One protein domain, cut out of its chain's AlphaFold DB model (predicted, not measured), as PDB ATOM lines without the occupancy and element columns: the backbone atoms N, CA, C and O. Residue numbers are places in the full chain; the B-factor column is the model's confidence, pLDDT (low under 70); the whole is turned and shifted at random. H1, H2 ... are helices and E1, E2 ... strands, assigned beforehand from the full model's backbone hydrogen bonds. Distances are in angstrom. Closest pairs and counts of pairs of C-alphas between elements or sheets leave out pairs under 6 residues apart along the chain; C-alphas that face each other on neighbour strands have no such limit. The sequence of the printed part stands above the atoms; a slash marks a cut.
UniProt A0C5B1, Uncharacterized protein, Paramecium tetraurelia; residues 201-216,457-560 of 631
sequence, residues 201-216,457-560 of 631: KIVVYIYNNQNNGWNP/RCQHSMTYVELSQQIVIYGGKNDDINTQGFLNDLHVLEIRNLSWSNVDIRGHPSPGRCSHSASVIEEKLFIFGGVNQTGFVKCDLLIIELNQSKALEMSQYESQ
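Overview. This is residues 201 to 216 and 457 to 560 of the 631 residues of an uncharacterized protein of Paramecium tetraurelia (UniProt A0C5B1). Two sheets face each other in a sandwich closed almost into a flattened barrel: the curled sheet E5 E1 E8 E7 E6 covers the smaller E2 E3 E4, and they meet along both edges, E6 beside E2 and E5 beside E4. H1 packs across the outside of E1 and E5. The 120 printed residues hold eight strands, E1 to E8, then H1; the larger sheet is mixed, the smaller antiparallel, the class mostly strand. The whole is compact, radius of gyration of the C-alphas 14.4 A, spanning 37 by 35 by 25 A.

Along the chain. Find C-alpha 201 at (175.985, 117.251, 206.317); from there E1 runs 25.5 A to residue 209. Past the cut come E2, residues 461 to 465, E3, 470 to 477, 22.0 A, and E4, 486 to 494, 24.7 A. Then follow E5, 502 to 507, E6, 517 to 521, E7, 524 to 528, and E8, 541 to 545. H1, 548 to 560, runs 18.5 A to C-alpha 560 at (180.293, 123.453, 226.985).

Arrangement. In the strongly twisted larger sheet, E5 and E1 are parallel, N 204 to O 504 2.9 A; E1 and E8 are antiparallel, N 207 to O 543 3.0 A. E6 E7 E8 and E2 E3 E4 are meanders, each strand the antiparallel neighbour of the one before; see N 527 to O 542, 2.8 A, N 526 to O 519, 2.9 A, N 463 to O 472, 2.9 A, and N 473 to O 491, 2.9 A. E2 and E6 touch, closest C-alphas Ser 461 and Ala 518, 6.1 A; E4 and E5 touch at His 491 and Val 503, C-alphas 6.9 A apart. H1 is on the larger sheet, making two layers, a helix on one face of a sheet; its height is 8.9 A, and on the local plane it runs across E1 at 65 degrees. Every O i to N i+4 pair in H1 is within hydrogen-bond range.

Size, cuts and confidence. C-alphas 214 and 497, the farthest apart, are 42.8 A apart. Residues 217 to 456 are not printed; C-alphas 216 and 457 are 26.9 A apart across this cut. The E7 to E8 link is long. The model's pLDDT is under 70 at residues 210 to 212 and 482 to 483.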
ATOM      1  N   LYS A 201     175.521 115.990 205.730       76.12
ATOM      2  CA  LYS A 201     175.985 117.251 206.317       76.12
ATOM      3  C   LYS A 201     177.434 117.082 206.790       76.12
ATOM      4  O   LYS A 201     177.681 116.313 207.715       76.12
ATOM      5  N   ILE A 202     178.378 117.772 206.155       88.00
ATOM      6  CA  ILE A 202     179.788 117.810 206.571       88.00
ATOM      7  C   ILE A 202     179.943 118.949 207.568       88.00
ATOM      8  O   ILE A 202     179.613 120.089 207.253       88.00
ATOM      9  N   VAL A 203     180.440 118.657 208.764       91.00
ATOM     10  CA  VAL A 203     180.731 119.671 209.778       91.00
ATOM     11  C   VAL A 203     182.162 120.150 209.606       91.00
ATOM     12  O   VAL A 203     183.086 119.345 209.541       91.00
ATOM     13  N   VAL A 204     182.343 121.463 209.550       93.81
ATOM     14  CA  VAL A 204     183.661 122.100 209.523       93.81
ATOM     15  C   VAL A 204     183.753 123.088 210.670       93.81
ATOM     16  O   VAL A 204     182.763 123.729 211.035       93.81
ATOM     17  N   TYR A 205     184.943 123.225 211.242       93.12
ATOM     18  CA  TYR A 205     185.166 124.134 212.359       93.12
ATOM     19  C   TYR A 205     186.229 125.164 211.990       93.12
ATOM     20  O   TYR A 205     187.341 124.809 211.599       93.12
ATOM     21  N   ILE A 206     185.868 126.441 212.085       93.25
ATOM     22  CA  ILE A 206     186.730 127.562 211.716       93.25
ATOM     23  C   ILE A 206     187.226 128.257 212.977       93.25
ATOM     24  O   ILE A 206     186.433 128.664 213.823       93.25
ATOM     25  N   TYR A 207     188.535 128.459 213.070       90.44
ATOM     26  CA  TYR A 207     189.152 129.201 214.162       90.44
ATOM     27  C   TYR A 207     190.381 129.972 213.678       90.44
ATOM     28  O   TYR A 207     190.991 129.649 212.660       90.44
ATOM     29  N   ASN A 208     190.750 131.023 214.407       87.44
ATOM     30  CA  ASN A 208     191.957 131.793 214.121       87.44
ATOM     31  C   ASN A 208     193.082 131.356 215.051       87.44
ATOM     32  O   ASN A 208     192.897 131.266 216.265       87.44
ATOM     33  N   ASN A 209     194.272 131.160 214.496       80.19
ATOM     34  CA  ASN A 209     195.475 130.994 215.294       80.19
ATOM     35  C   ASN A 209     195.975 132.372 215.753       80.19
ATOM     36  O   ASN A 209     196.720 133.049 215.040       80.19
ATOM     37  N   GLN A 210     195.539 132.792 216.941       67.69
ATOM     38  CA  GLN A 210     196.030 133.998 217.607       67.69
ATOM     39  C   GLN A 210     197.362 133.691 218.286       67.69
ATOM     40  O   GLN A 210     197.422 133.309 219.454       67.69
ATOM     41  N   ASN A 211     198.450 133.821 217.534       64.44
ATOM     42  CA  ASN A 211     199.780 133.632 218.086       64.44
ATOM     43  C   ASN A 211     200.350 134.978 218.550       64.44
ATOM     44  O   ASN A 211     200.444 135.912 217.759       64.44
ATOM     45  N   ASN A 212     200.803 135.062 219.806       64.56
ATOM     46  CA  ASN A 212     201.435 136.269 220.374       64.56
ATOM     47  C   ASN A 212     202.870 136.515 219.849       64.56
ATOM     48  O   ASN A 212     203.600 137.350 220.383       64.56
ATOM     49  N   GLY A 213     203.309 135.738 218.854       73.88
ATOM     50  CA  GLY A 213     204.623 135.845 218.225       73.88
ATOM     51  C   GLY A 213     204.658 136.828 217.052       73.88
ATOM     52  O   GLY A 213     203.685 137.509 216.742       73.88
ATOM     53  N   TRP A 214     205.806 136.892 216.377       85.31
ATOM     54  CA  TRP A 214     205.933 137.638 215.123       85.31
ATOM     55  C   TRP A 214     205.107 136.969 214.015       85.31
ATOM     56  O   TRP A 214     205.188 135.754 213.847       85.31
ATOM     57  N   ASN A 215     204.369 137.765 213.237       86.25
ATOM     58  CA  ASN A 215     203.595 137.313 212.081       86.25
ATOM     59  C   ASN A 215     204.057 138.048 210.808       86.25
ATOM     60  O   ASN A 215     204.444 139.220 210.892       86.25
ATOM     61  N   PRO A 216     203.986 137.411 209.621       88.44
ATOM     62  CA  PRO A 216     204.252 138.081 208.355       88.44
ATOM     63  C   PRO A 216     203.282 139.243 208.168       88.44
ATOM     64  O   PRO A 216     202.133 139.168 208.594       88.44
ATOM     65  N   ARG A 457     182.828 133.353 190.505       96.38
ATOM     66  CA  ARG A 457     183.775 134.073 191.372       96.38
ATOM     67  C   ARG A 457     185.183 134.064 190.806       96.38
ATOM     68  O   ARG A 457     185.591 133.114 190.143       96.38
ATOM     69  N   CYS A 458     185.990 135.041 191.191       96.62
ATOM     70  CA  CYS A 458     187.427 135.058 190.933       96.62
ATOM     71  C   CYS A 458     188.219 135.221 192.238       96.62
ATOM     72  O   CYS A 458     187.639 135.455 193.301       96.62
ATOM     73  N   GLN A 459     189.544 135.043 192.178       96.12
ATOM     74  CA  GLN A 459     190.458 135.286 193.309       96.12
ATOM     75  C   GLN A 459     190.098 134.525 194.607       96.12
ATOM     76  O   GLN A 459     190.441 134.959 195.706       96.12
ATOM     77  N   HIS A 460     189.399 133.398 194.486       97.44
ATOM     78  CA  HIS A 460     189.098 132.482 195.585       97.44
ATOM     79  C   HIS A 460     190.309 131.580 195.871       97.44
ATOM     80  O   HIS A 460     191.345 131.698 195.216       97.44
ATOM     81  N   SER A 461     190.193 130.662 196.828       97.06
ATOM     82  CA  SER A 461     191.109 129.520 196.946       97.06
ATOM     83  C   SER A 461     190.405 128.229 196.570       97.06
ATOM     84  O   SER A 461     189.242 128.052 196.921       97.06
ATOM     85  N   MET A 462     191.128 127.326 195.915       97.12
ATOM     86  CA  MET A 462     190.690 125.976 195.584       97.12
ATOM     87  C   MET A 462     191.819 125.027 195.971       97.12
ATOM     88  O   MET A 462     192.952 125.218 195.539       97.12
ATOM     89  N   THR A 463     191.543 124.054 196.831       95.94
ATOM     90  CA  THR A 463     192.569 123.136 197.342       95.94
ATOM     91  C   THR A 463     192.043 121.713 197.389       95.94
ATOM     92  O   THR A 463     190.909 121.492 197.813       95.94
ATOM     93  N   TYR A 464     192.881 120.751 197.014       95.31
ATOM     94  CA  TYR A 464     192.578 119.331 197.145       95.31
ATOM     95  C   TYR A 464     193.074 118.790 198.489       95.31
ATOM     96  O   TYR A 464     194.234 118.990 198.857       95.31
ATOM     97  N   VAL A 465     192.192 118.097 199.203       94.06
ATOM     98  CA  VAL A 465     192.467 117.410 200.465       94.06
ATOM     99  C   VAL A 465     192.572 115.921 200.165       94.06
ATOM    100  O   VAL A 465     191.582 115.264 199.854       94.06
ATOM    101  N   GLU A 466     193.795 115.402 200.224       89.31
ATOM    102  CA  GLU A 466     194.134 114.053 199.759       89.31
ATOM    103  C   GLU A 466     193.521 112.956 200.642       89.31
ATOM    104  O   GLU A 466     192.947 112.002 200.123       89.31
ATOM    105  N   LEU A 467     193.553 113.138 201.968       89.12
ATOM    106  CA  LEU A 467     193.037 112.163 202.939       89.12
ATOM    107  C   LEU A 467     191.521 111.946 202.819       89.12
ATOM    108  O   LEU A 467     191.061 110.804 202.839       89.12
ATOM    109  N   SER A 468     190.749 113.022 202.648       89.38
ATOM    110  CA  SER A 468     189.290 112.956 202.497       89.38
ATOM    111  C   SER A 468     188.828 112.873 201.039       89.38
ATOM    112  O   SER A 468     187.643 112.666 200.779       89.38
ATOM    113  N   GLN A 469     189.749 113.017 200.079       90.62
ATOM    114  CA  GLN A 469     189.493 113.078 198.636       90.62
ATOM    115  C   GLN A 469     188.448 114.135 198.243       90.62
ATOM    116  O   GLN A 469     187.540 113.892 197.437       90.62
ATOM    117  N   GLN A 470     188.591 115.329 198.814       93.69
ATOM    118  CA  GLN A 470     187.667 116.446 198.636       93.69
ATOM    119  C   GLN A 470     188.367 117.663 198.038       93.69
ATOM    120  O   GLN A 470     189.518 117.954 198.355       93.69
ATOM    121  N   ILE A 471     187.656 118.412 197.198       96.56
ATOM    122  CA  ILE A 471     188.073 119.753 196.775       96.56
ATOM    123  C   ILE A 471     187.335 120.762 197.633       96.56
ATOM    124  O   ILE A 471     186.114 120.708 197.758       96.56
ATOM    125  N   VAL A 472     188.081 121.706 198.187       97.19
ATOM    126  CA  VAL A 472     187.543 122.767 199.028       97.19
ATOM    127  C   VAL A 472     187.733 124.103 198.332       97.19
ATOM    128  O   VAL A 472     188.849 124.452 197.945       97.19
ATOM    129  N   ILE A 473     186.640 124.846 198.179       97.75
ATOM    130  CA  ILE A 473     186.624 126.204 197.636       97.75
ATOM    131  C   ILE A 473     186.227 127.164 198.748       97.75
ATOM    132  O   ILE A 473     185.210 126.957 199.406       97.75
ATOM    133  N   TYR A 474     187.018 128.217 198.945       97.19
ATOM    134  CA  TYR A 474     186.750 129.225 199.968       97.19
ATOM    135  C   TYR A 474     186.873 130.646 199.431       97.19
ATOM    136  O   TYR A 474     187.868 131.008 198.787       97.19
ATOM    137  N   GLY A 475     185.872 131.456 199.774       95.56
ATOM    138  CA  GLY A 475     185.842 132.892 199.548       95.56
ATOM    139  C   GLY A 475     185.928 133.287 198.075       95.56
ATOM    140  O   GLY A 475     185.371 132.617 197.200       95.56
ATOM    141  N   GLY A 476     186.622 134.393 197.813       96.00
ATOM    142  CA  GLY A 476     186.738 135.005 196.493       96.00
ATOM    143  C   GLY A 476     185.911 136.272 196.357       96.00
ATOM    144  O   GLY A 476     185.451 136.851 197.344       96.00
ATOM    145  N   LYS A 477     185.765 136.717 195.111       94.69
ATOM    146  CA  LYS A 477     185.061 137.947 194.770       94.69
ATOM    147  C   LYS A 477     184.099 137.739 193.610       94.69
ATOM    148  O   LYS A 477     184.440 137.046 192.651       94.69
ATOM    149  N   ASN A 478     182.932 138.359 193.708       95.00
ATOM    150  CA  ASN A 478     181.991 138.560 192.619       95.00
ATOM    151  C   ASN A 478     181.212 139.863 192.863       95.00
ATOM    152  O   ASN A 478     180.360 139.936 193.748       95.00
ATOM    153  N   ASP A 479     181.537 140.882 192.069       90.19
ATOM    154  CA  ASP A 479     180.956 142.226 192.166       90.19
ATOM    155  C   ASP A 479     179.485 142.306 191.714       90.19
ATOM    156  O   ASP A 479     178.810 143.280 192.037       90.19
ATOM    157  N   ASP A 480     178.954 141.285 191.033       87.50
ATOM    158  CA  ASP A 480     177.581 141.289 190.505       87.50
ATOM    159  C   ASP A 480     176.519 141.023 191.587       87.50
ATOM    160  O   ASP A 480     175.332 141.277 191.384       87.50
ATOM    161  N   ILE A 481     176.914 140.487 192.747       80.94
ATOM    162  CA  ILE A 481     175.970 140.008 193.774       80.94
ATOM    163  C   ILE A 481     175.579 141.111 194.755       80.94
ATOM    164  O   ILE A 481     174.423 141.208 195.167       80.94
ATOM    165  N   ASN A 482     176.552 141.897 195.218       69.94
ATOM    166  CA  ASN A 482     176.327 142.956 196.195       69.94
ATOM    167  C   ASN A 482     177.376 144.066 196.043       69.94
ATOM    168  O   ASN A 482     178.390 143.894 195.378       69.94
ATOM    169  N   THR A 483     177.151 145.199 196.713       62.41
ATOM    170  CA  THR A 483     177.995 146.411 196.641       62.41
ATOM    171  C   THR A 483     179.454 146.208 197.044       62.41
ATOM    172  O   THR A 483     180.268 147.110 196.860       62.41
ATOM    173  N   GLN A 484     179.791 145.065 197.634       75.38
ATOM    174  CA  GLN A 484     181.101 144.796 198.206       75.38
ATOM    175  C   GLN A 484     181.811 143.613 197.530       75.38
ATOM    176  O   GLN A 484     183.034 143.577 197.502       75.38
ATOM    177  N   GLY A 485     181.071 142.651 196.992       86.31
ATOM    178  CA  GLY A 485     181.524 141.515 196.198       86.31
ATOM    179  C   GLY A 485     182.347 140.438 196.910       86.31
ATOM    180  O   GLY A 485     182.605 139.403 196.308       86.31
ATOM    181  N   PHE A 486     182.778 140.617 198.164       93.50
ATOM    182  CA  PHE A 486     183.630 139.637 198.859       93.50
ATOM    183  C   PHE A 486     182.837 138.478 199.470       93.50
ATOM    184  O   PHE A 486     181.851 138.685 200.177       93.50
ATOM    185  N   LEU A 487     183.337 137.261 199.271       94.25
ATOM    186  CA  LEU A 487     182.701 136.015 199.691       94.25
ATOM    187  C   LEU A 487     183.458 135.376 200.869       94.25
ATOM    188  O   LEU A 487     184.685 135.461 200.948       94.25
ATOM    189  N   ASN A 488     182.737 134.728 201.787       93.12
ATOM    190  CA  ASN A 488     183.274 133.920 202.898       93.12
ATOM    191  C   ASN A 488     182.665 132.510 202.964       93.12
ATOM    192  O   ASN A 488     182.809 131.823 203.977       93.12
ATOM    193  N   ASP A 489     181.957 132.096 201.919       93.81
ATOM    194  CA  ASP A 489     181.361 130.773 201.830       93.81
ATOM    195  C   ASP A 489     182.430 129.693 201.600       93.81
ATOM    196  O   ASP A 489     183.485 129.933 201.004       93.81
ATOM    197  N   LEU A 490     182.143 128.492 202.107       95.38
ATOM    198  CA  LEU A 490     182.963 127.295 201.958       95.38
ATOM    199  C   LEU A 490     182.156 126.245 201.198       95.38
ATOM    200  O   LEU A 490     181.053 125.894 201.615       95.38
ATOM    201  N   HIS A 491     182.724 125.718 200.120       96.06
ATOM    202  CA  HIS A 491     182.126 124.644 199.333       96.06
ATOM    203  C   HIS A 491     183.052 123.440 199.321       96.06
ATOM    204  O   HIS A 491     184.255 123.587 199.111       96.06
ATOM    205  N   VAL A 492     182.488 122.253 199.527       96.12
ATOM    206  CA  VAL A 492     183.234 120.990 199.555       96.12
ATOM    207  C   VAL A 492     182.671 120.064 198.485       96.12
ATOM    208  O   VAL A 492     181.502 119.684 198.540       96.12
ATOM    209  N   LEU A 493     183.498 119.712 197.506       95.50
ATOM    210  CA  LEU A 493     183.176 118.776 196.435       95.50
ATOM    211  C   LEU A 493     183.810 117.420 196.734       95.50
ATOM    212  O   LEU A 493     185.032 117.297 196.808       95.50
ATOM    213  N   GLU A 494     182.979 116.391 196.855       92.25
ATOM    214  CA  GLU A 494     183.430 115.007 196.945       92.25
ATOM    215  C   GLU A 494     183.751 114.493 195.534       92.25
ATOM    216  O   GLU A 494     182.873 114.409 194.670       92.25
ATOM    217  N   ILE A 495     185.018 114.155 195.276       91.25
ATOM    218  CA  ILE A 495     185.471 113.844 193.910       91.25
ATOM    219  C   ILE A 495     184.983 112.466 193.450       91.25
ATOM    220  O   ILE A 495     184.629 112.286 192.284       91.25
ATOM    221  N   ARG A 496     184.892 111.490 194.363       87.88
ATOM    222  CA  ARG A 496     184.482 110.113 194.032       87.88
ATOM    223  C   ARG A 496     183.132 110.043 193.324       87.88
ATOM    224  O   ARG A 496     182.972 109.267 192.392       87.88
ATOM    225  N   ASN A 497     182.172 110.861 193.745       87.25
ATOM    226  CA  ASN A 497     180.812 110.869 193.202       87.25
ATOM    227  C   ASN A 497     180.429 112.181 192.503       87.25
ATOM    228  O   ASN A 497     179.282 112.302 192.067       87.25
ATOM    229  N   LEU A 498     181.368 113.132 192.415       91.75
ATOM    230  CA  LEU A 498     181.165 114.478 191.883       91.75
ATOM    231  C   LEU A 498     179.911 115.123 192.474       91.75
ATOM    232  O   LEU A 498     178.977 115.472 191.752       91.75
ATOM    233  N   SER A 499     179.863 115.238 193.801       92.19
ATOM    234  CA  SER A 499     178.750 115.892 194.488       92.19
ATOM    235  C   SER A 499     179.215 116.936 195.494       92.19
ATOM    236  O   SER A 499     180.137 116.714 196.281       92.19
ATOM    237  N   TRP A 500     178.567 118.095 195.445       94.25
ATOM    238  CA  TRP A 500     178.720 119.137 196.448       94.25
ATOM    239  C   TRP A 500     178.088 118.682 197.758       94.25
ATOM    240  O   TRP A 500     176.960 118.182 197.785       94.25
ATOM    241  N   SER A 501     178.826 118.866 198.842       91.56
ATOM    242  CA  SER A 501     178.389 118.533 200.192       91.56
ATOM    243  C   SER A 501     177.663 119.706 200.839       91.56
ATOM    244  O   SER A 501     177.968 120.867 200.570       91.56
ATOM    245  N   ASN A 502     176.723 119.405 201.733       88.56
ATOM    246  CA  ASN A 502     176.077 120.421 202.555       88.56
ATOM    247  C   ASN A 502     176.974 120.724 203.763       88.56
ATOM    248  O   ASN A 502     177.164 119.861 204.620       88.56
ATOM    249  N   VAL A 503     177.560 121.918 203.809       92.25
ATOM    250  CA  VAL A 503     178.584 122.276 204.799       92.25
ATOM    251  C   VAL A 503     177.953 122.990 206.001       92.25
ATOM    252  O   VAL A 503     177.363 124.058 205.863       92.25
ATOM    253  N   ASP A 504     178.119 122.419 207.194       91.69
ATOM    254  CA  ASP A 504     177.807 123.038 208.486       91.69
ATOM    255  C   ASP A 504     179.035 123.774 209.021       91.69
ATOM    256  O   ASP A 504     179.931 123.156 209.598       91.69
ATOM    257  N   ILE A 505     179.089 125.089 208.822       92.19
ATOM    258  CA  ILE A 505     180.203 125.910 209.301       92.19
ATOM    259  C   ILE A 505     179.978 126.276 210.771       92.19
ATOM    260  O   ILE A 505     178.987 126.922 211.107       92.19
ATOM    261  N   ARG A 506     180.916 125.890 211.639       91.62
ATOM    262  CA  ARG A 506     180.921 126.186 213.081       91.62
ATOM    263  C   ARG A 506     182.176 126.959 213.500       91.62
ATOM    264  O   ARG A 506     183.113 127.099 212.712       91.62
ATOM    265  N   GLY A 507     182.191 127.450 214.739       88.56
ATOM    266  CA  GLY A 507     183.276 128.260 215.296       88.56
ATOM    267  C   GLY A 507     183.152 129.735 214.916       88.56
ATOM    268  O   GLY A 507     182.065 130.313 214.953       88.56
ATOM    269  N   HIS A 508     184.266 130.357 214.533       86.62
ATOM    270  CA  HIS A 508     184.361 131.797 214.285       86.62
ATOM    271  C   HIS A 508     184.615 132.105 212.799       86.62
ATOM    272  O   HIS A 508     185.763 132.333 212.397       86.62
ATOM    273  N   PRO A 509     183.567 132.123 211.951       84.12
ATOM    274  CA  PRO A 509     183.715 132.437 210.538       84.12
ATOM    275  C   PRO A 509     184.251 133.859 210.343       84.12
ATOM    276  O   PRO A 509     183.838 134.807 211.010       84.12
ATOM    277  N   SER A 510     185.179 134.013 209.397       85.75
ATOM    278  CA  SER A 510     185.781 135.312 209.094       85.75
ATOM    279  C   SER A 510     184.970 136.100 208.049       85.75
ATOM    280  O   SER A 510     184.213 135.495 207.280       85.75
ATOM    281  N   PRO A 511     185.120 137.438 207.985       89.75
ATOM    282  CA  PRO A 511     184.530 138.242 206.918       89.75
ATOM    283  C   PRO A 511     184.975 137.788 205.525       89.75
ATOM    284  O   PRO A 511     186.049 137.200 205.366       89.75
ATOM    285  N   GLY A 512     184.159 138.117 204.517       91.62
ATOM    286  CA  GLY A 512     184.463 137.845 203.112       91.62
ATOM    287  C   GLY A 512     185.836 138.360 202.712       91.62
ATOM    288  O   GLY A 512     186.218 139.458 203.112       91.62
ATOM    289  N   ARG A 513     186.576 137.567 201.935       94.56
ATOM    290  CA  ARG A 513     187.920 137.915 201.469       94.56
ATOM    291  C   ARG A 513     188.207 137.333 200.091       94.56
ATOM    292  O   ARG A 513     187.677 136.284 199.729       94.56
ATOM    293  N   CYS A 514     189.097 137.984 199.355       95.69
ATOM    294  CA  CYS A 514     189.664 137.453 198.120       95.69
ATOM    295  C   CYS A 514     191.177 137.677 198.073       95.69
ATOM    296  O   CYS A 514     191.754 138.341 198.939       95.69
ATOM    297  N   SER A 515     191.828 137.089 197.067       95.31
ATOM    298  CA  SER A 515     193.278 137.174 196.859       95.31
ATOM    299  C   SER A 515     194.091 136.704 198.072       95.31
ATOM    300  O   SER A 515     195.238 137.104 198.258       95.31
ATOM    301  N   HIS A 516     193.513 135.856 198.921       95.81
ATOM    302  CA  HIS A 516     194.215 135.210 200.024       95.81
ATOM    303  C   HIS A 516     195.072 134.049 199.521       95.81
ATOM    304  O   HIS A 516     194.842 133.486 198.447       95.81
ATOM    305  N   SER A 517     196.062 133.672 200.322       94.75
ATOM    306  CA  SER A 517     196.852 132.465 200.095       94.75
ATOM    307  C   SER A 517     196.242 131.313 200.882       94.75
ATOM    308  O   SER A 517     195.837 131.497 202.031       94.75
ATOM    309  N   ALA A 518     196.193 130.123 200.285       95.88
ATOM    310  CA  ALA A 518     195.659 128.935 200.933       95.88
ATOM    311  C   ALA A 518     196.539 127.716 200.665       95.88
ATOM    312  O   ALA A 518     197.107 127.592 199.583       95.88
ATOM    313  N   SER A 519     196.650 126.828 201.648       95.38
ATOM    314  CA  SER A 519     197.357 125.554 201.525       95.38
ATOM    315  C   SER A 519     196.794 124.559 202.534       95.38
ATOM    316  O   SER A 519     196.298 124.952 203.588       95.38
ATOM    317  N   VAL A 520     196.891 123.272 202.217       93.94
ATOM    318  CA  VAL A 520     196.389 122.180 203.059       93.94
ATOM    319  C   VAL A 520     197.559 121.434 203.690       93.94
ATOM    320  O   VAL A 520     198.550 121.148 203.013       93.94
ATOM    321  N   ILE A 521     197.440 121.115 204.978       91.25
ATOM    322  CA  ILE A 521     198.248 120.096 205.661       91.25
ATOM    323  C   ILE A 521     197.252 119.118 206.283       91.25
ATOM    324  O   ILE A 521     196.364 119.544 207.018       91.25
ATOM    325  N   GLU A 522     197.386 117.829 205.964       89.56
ATOM    326  CA  GLU A 522     196.428 116.788 206.362       89.56
ATOM    327  C   GLU A 522     194.983 117.161 205.966       89.56
ATOM    328  O   GLU A 522     194.707 117.357 204.785       89.56
ATOM    329  N   GLU A 523     194.071 117.276 206.934       91.88
ATOM    330  CA  GLU A 523     192.670 117.686 206.755       91.88
ATOM    331  C   GLU A 523     192.408 119.112 207.270       91.88
ATOM    332  O   GLU A 523     191.274 119.488 207.555       91.88
ATOM    333  N   LYS A 524     193.454 119.940 207.375       92.94
ATOM    334  CA  LYS A 524     193.345 121.345 207.782       92.94
ATOM    335  C   LYS A 524     193.666 122.262 206.615       92.94
ATOM    336  O   LYS A 524     194.742 122.187 206.015       92.94
ATOM    337  N   LEU A 525     192.740 123.166 206.319       95.12
ATOM    338  CA  LEU A 525     192.929 124.225 205.339       95.12
ATOM    339  C   LEU A 525     193.392 125.498 206.049       95.12
ATOM    340  O   LEU A 525     192.700 126.042 206.907       95.12
ATOM    341  N   PHE A 526     194.565 125.981 205.658       94.19
ATOM    342  CA  PHE A 526     195.176 127.192 206.187       94.19
ATOM    343  C   PHE A 526     194.975 128.333 205.213       94.19
ATOM    344  O   PHE A 526     195.291 128.196 204.031       94.19
ATOM    345  N   ILE A 527     194.491 129.466 205.712       94.94
ATOM    346  CA  ILE A 527     194.185 130.652 204.918       94.94
ATOM    347  C   ILE A 527     194.877 131.860 205.533       94.94
ATOM    348  O   ILE A 527     194.697 132.171 206.710       94.94
ATOM    349  N   PHE A 528     195.664 132.557 204.718       93.38
ATOM    350  CA  PHE A 528     196.452 133.702 205.147       93.38
ATOM    351  C   PHE A 528     196.186 134.929 204.273       93.38
ATOM    352  O   PHE A 528     196.192 134.854 203.042       93.38
ATOM    353  N   GLY A 529     196.008 136.076 204.933       92.00
ATOM    354  CA  GLY A 529     195.892 137.375 204.281       92.00
ATOM    355  C   GLY A 529     194.661 137.504 203.385       92.00
ATOM    356  O   GLY A 529     193.568 137.031 203.725       92.00
ATOM    357  N   GLY A 530     194.864 138.169 202.250       93.62
ATOM    358  CA  GLY A 530     193.817 138.623 201.340       93.62
ATOM    359  C   GLY A 530     193.341 140.041 201.645       93.62
ATOM    360  O   GLY A 530     193.859 140.724 202.536       93.62
ATOM    361  N   VAL A 531     192.338 140.472 200.891       92.88
ATOM    362  CA  VAL A 531     191.690 141.780 201.027       92.88
ATOM    363  C   VAL A 531     190.188 141.628 201.199       92.88
ATOM    364  O   VAL A 531     189.591 140.645 200.756       92.88
ATOM    365  N   ASN A 532     189.590 142.608 201.866       91.62
ATOM    366  CA  ASN A 532     188.157 142.716 202.092       91.62
ATOM    367  C   ASN A 532     187.699 144.189 202.072       91.62
ATOM    368  O   ASN A 532     188.456 145.089 201.710       91.62
ATOM    369  N   GLN A 533     186.476 144.419 202.560       87.31
ATOM    370  CA  GLN A 533     185.860 145.715 202.906       87.31
ATOM    371  C   GLN A 533     186.810 146.788 203.424       87.31
ATOM    372  O   GLN A 533     186.802 147.952 203.031       87.31
ATOM    373  N   THR A 534     187.603 146.351 204.388       87.75
ATOM    374  CA  THR A 534     188.404 147.196 205.264       87.75
ATOM    375  C   THR A 534     189.852 147.324 204.786       87.75
ATOM    376  O   THR A 534     190.665 147.941 205.468       87.75
ATOM    377  N   GLY A 535     190.183 146.763 203.616       88.69
ATOM    378  CA  GLY A 535     191.535 146.707 203.065       88.69
ATOM    379  C   GLY A 535     192.197 145.352 203.304       88.69
ATOM    380  O   GLY A 535     191.571 144.306 203.127       88.69
ATOM    381  N   PHE A 536     193.481 145.355 203.666       89.50
ATOM    382  CA  PHE A 536     194.222 144.119 203.912       89.50
ATOM    383  C   PHE A 536     193.713 143.414 205.168       89.50
ATOM    384  O   PHE A 536     193.653 144.002 206.250       89.50
ATOM    385  N   VAL A 537     193.399 142.127 205.041       88.88
ATOM    386  CA  VAL A 537     192.997 141.307 206.181       88.88
ATOM    387  C   VAL A 537     194.182 141.152 207.142       88.88
ATOM    388  O   VAL A 537     195.341 141.073 206.718       88.88
ATOM    389  N   LYS A 538     193.900 141.124 208.450       82.19
ATOM    390  CA  LYS A 538     194.908 140.919 209.502       82.19
ATOM    391  C   LYS A 538     195.755 139.668 209.238       82.19
ATOM    392  O   LYS A 538     195.284 138.703 208.640       82.19
ATOM    393  N   CYS A 539     196.990 139.686 209.734       79.50
ATOM    394  CA  CYS A 539     197.991 138.623 209.593       79.50
ATOM    395  C   CYS A 539     197.652 137.307 210.319       79.50
ATOM    396  O   CYS A 539     198.532 136.462 210.482       79.50
ATOM    397  N   ASP A 540     196.426 137.144 210.805       84.25
ATOM    398  CA  ASP A 540     196.025 135.952 211.533       84.25
ATOM    399  C   ASP A 540     195.855 134.795 210.544       84.25
ATOM    400  O   ASP A 540     195.319 134.953 209.442       84.25
ATOM    401  N   LEU A 541     196.335 133.619 210.942       89.06
ATOM    402  CA  LEU A 541     196.163 132.401 210.164       89.06
ATOM    403  C   LEU A 541     194.785 131.823 210.487       89.06
ATOM    404  O   LEU A 541     194.558 131.339 211.598       89.06
ATOM    405  N   LEU A 542     193.874 131.892 209.519       91.94
ATOM    406  CA  LEU A 542     192.566 131.255 209.603       91.94
ATOM    407  C   LEU A 542     192.746 129.764 209.315       91.94
ATOM    408  O   LEU A 542     193.312 129.397 208.283       91.94
ATOM    409  N   ILE A 543     192.276 128.917 210.223       93.00
ATOM    410  CA  ILE A 543     192.350 127.465 210.101       93.00
ATOM    411  C   ILE A 543     190.928 126.928 209.993       93.00
ATOM    412  O   ILE A 543     190.058 127.262 210.799       93.00
ATOM    413  N   ILE A 544     190.703 126.103 208.978       94.12
ATOM    414  CA  ILE A 544     189.454 125.381 208.767       94.12
ATOM    415  C   ILE A 544     189.763 123.897 208.954       94.12
ATOM    416  O   ILE A 544     190.485 123.306 208.150       94.12
ATOM    417  N   GLU A 545     189.241 123.312 210.029       93.50
ATOM    418  CA  GLU A 545     189.317 121.875 210.290       93.50
ATOM    419  C   GLU A 545     188.233 121.148 209.493       93.50
ATOM    420  O   GLU A 545     187.040 121.441 209.640       93.50
ATOM    421  N   LEU A 546     188.663 120.202 208.657       93.62
ATOM    422  CA  LEU A 546     187.795 119.400 207.796       93.62
ATOM    423  C   LEU A 546     187.625 117.972 208.327       93.62
ATOM    424  O   LEU A 546     186.693 117.279 207.908       93.62
ATOM    425  N   ASN A 547     188.465 117.530 209.271       92.25
ATOM    426  CA  ASN A 547     188.269 116.249 209.935       92.25
ATOM    427  C   ASN A 547     186.967 116.277 210.747       92.25
ATOM    428  O   ASN A 547     186.808 117.061 211.686       92.25
ATOM    429  N   GLN A 548     186.036 115.387 210.403       89.81
ATOM    430  CA  GLN A 548     184.686 115.387 210.970       89.81
ATOM    431  C   GLN A 548     184.671 115.147 212.481       89.81
ATOM    432  O   GLN A 548     183.935 115.821 213.201       89.81
ATOM    433  N   SER A 549     185.495 114.219 212.972       88.69
ATOM    434  CA  SER A 549     185.589 113.911 214.401       88.69
ATOM    435  C   SER A 549     186.121 115.111 215.184       88.69
ATOM    436  O   SER A 549     185.464 115.565 216.119       88.69
ATOM    437  N   LYS A 550     187.241 115.699 214.744       89.00
ATOM    438  CA  LYS A 550     187.846 116.868 215.405       89.00
ATOM    439  C   LYS A 550     186.943 118.101 215.346       89.00
ATOM    440  O   LYS A 550     186.791 118.801 216.344       89.00
ATOM    441  N   ALA A 551     186.308 118.363 214.203       90.31
ATOM    442  CA  ALA A 551     185.389 119.491 214.050       90.31
ATOM    443  C   ALA A 551     184.187 119.384 215.007       90.31
ATOM    444  O   ALA A 551     183.775 120.379 215.613       90.31
ATOM    445  N   LEU A 552     183.640 118.176 215.185       89.25
ATOM    446  CA  LEU A 552     182.567 117.911 216.144       89.25
ATOM    447  C   LEU A 552     183.036 118.061 217.595       89.25
ATOM    448  O   LEU A 552     182.331 118.697 218.380       89.25
ATOM    449  N   GLU A 553     184.210 117.530 217.941       88.88
ATOM    450  CA  GLU A 553     184.809 117.658 219.277       88.88
ATOM    451  C   GLU A 553     185.018 119.129 219.666       88.88
ATOM    452  O   GLU A 553     184.560 119.557 220.728       88.88
ATOM    453  N   MET A 554     185.618 119.933 218.782       87.25
ATOM    454  CA  MET A 554     185.820 121.368 219.021       87.25
ATOM    455  C   MET A 554     184.496 122.117 219.197       87.25
ATOM    456  O   MET A 554     184.351 122.918 220.120       87.25
ATOM    457  N   SER A 555     183.493 121.793 218.376       86.88
ATOM    458  CA  SER A 555     182.156 122.393 218.483       86.88
ATOM    459  C   SER A 555     181.474 122.083 219.821       86.88
ATOM    460  O   SER A 555     180.781 122.928 220.392       86.88
ATOM    461  N   GLN A 556     181.627 120.849 220.311       85.88
ATOM    462  CA  GLN A 556     181.060 120.421 221.589       85.88
ATOM    463  C   GLN A 556     181.760 121.103 222.761       85.88
ATOM    464  O   GLN A 556     181.083 121.535 223.694       85.88
ATOM    465  N   TYR A 557     183.086 121.227 222.703       83.44
ATOM    466  CA  TYR A 557     183.866 121.908 223.729       83.44
ATOM    467  C   TYR A 557     183.474 123.384 223.855       83.44
ATOM    468  O   TYR A 557     183.169 123.836 224.957       83.44
ATOM    469  N   GLU A 558     183.379 124.112 222.738       81.31
ATOM    470  CA  GLU A 558     182.942 125.516 222.728       81.31
ATOM    471  C   GLU A 558     181.549 125.666 223.361       81.31
ATOM    472  O   GLU A 558     181.366 126.432 224.309       81.31
ATOM    473  N   SER A 559     180.603 124.811 222.954       78.00
ATOM    474  CA  SER A 559     179.245 124.775 223.514       78.00
ATOM    475  C   SER A 559     179.214 124.491 225.022       78.00
ATOM    476  O   SER A 559     178.303 124.936 225.718       78.00
ATOM    477  N   GLN A 560     180.166 123.713 225.547       75.81
ATOM    478  CA  GLN A 560     180.293 123.453 226.985       75.81
ATOM    479  C   GLN A 560     180.898 124.651 227.719       75.81
ATOM    480  O   GLN A 560     180.412 125.012 228.790       75.81
TER     481      GLN A 560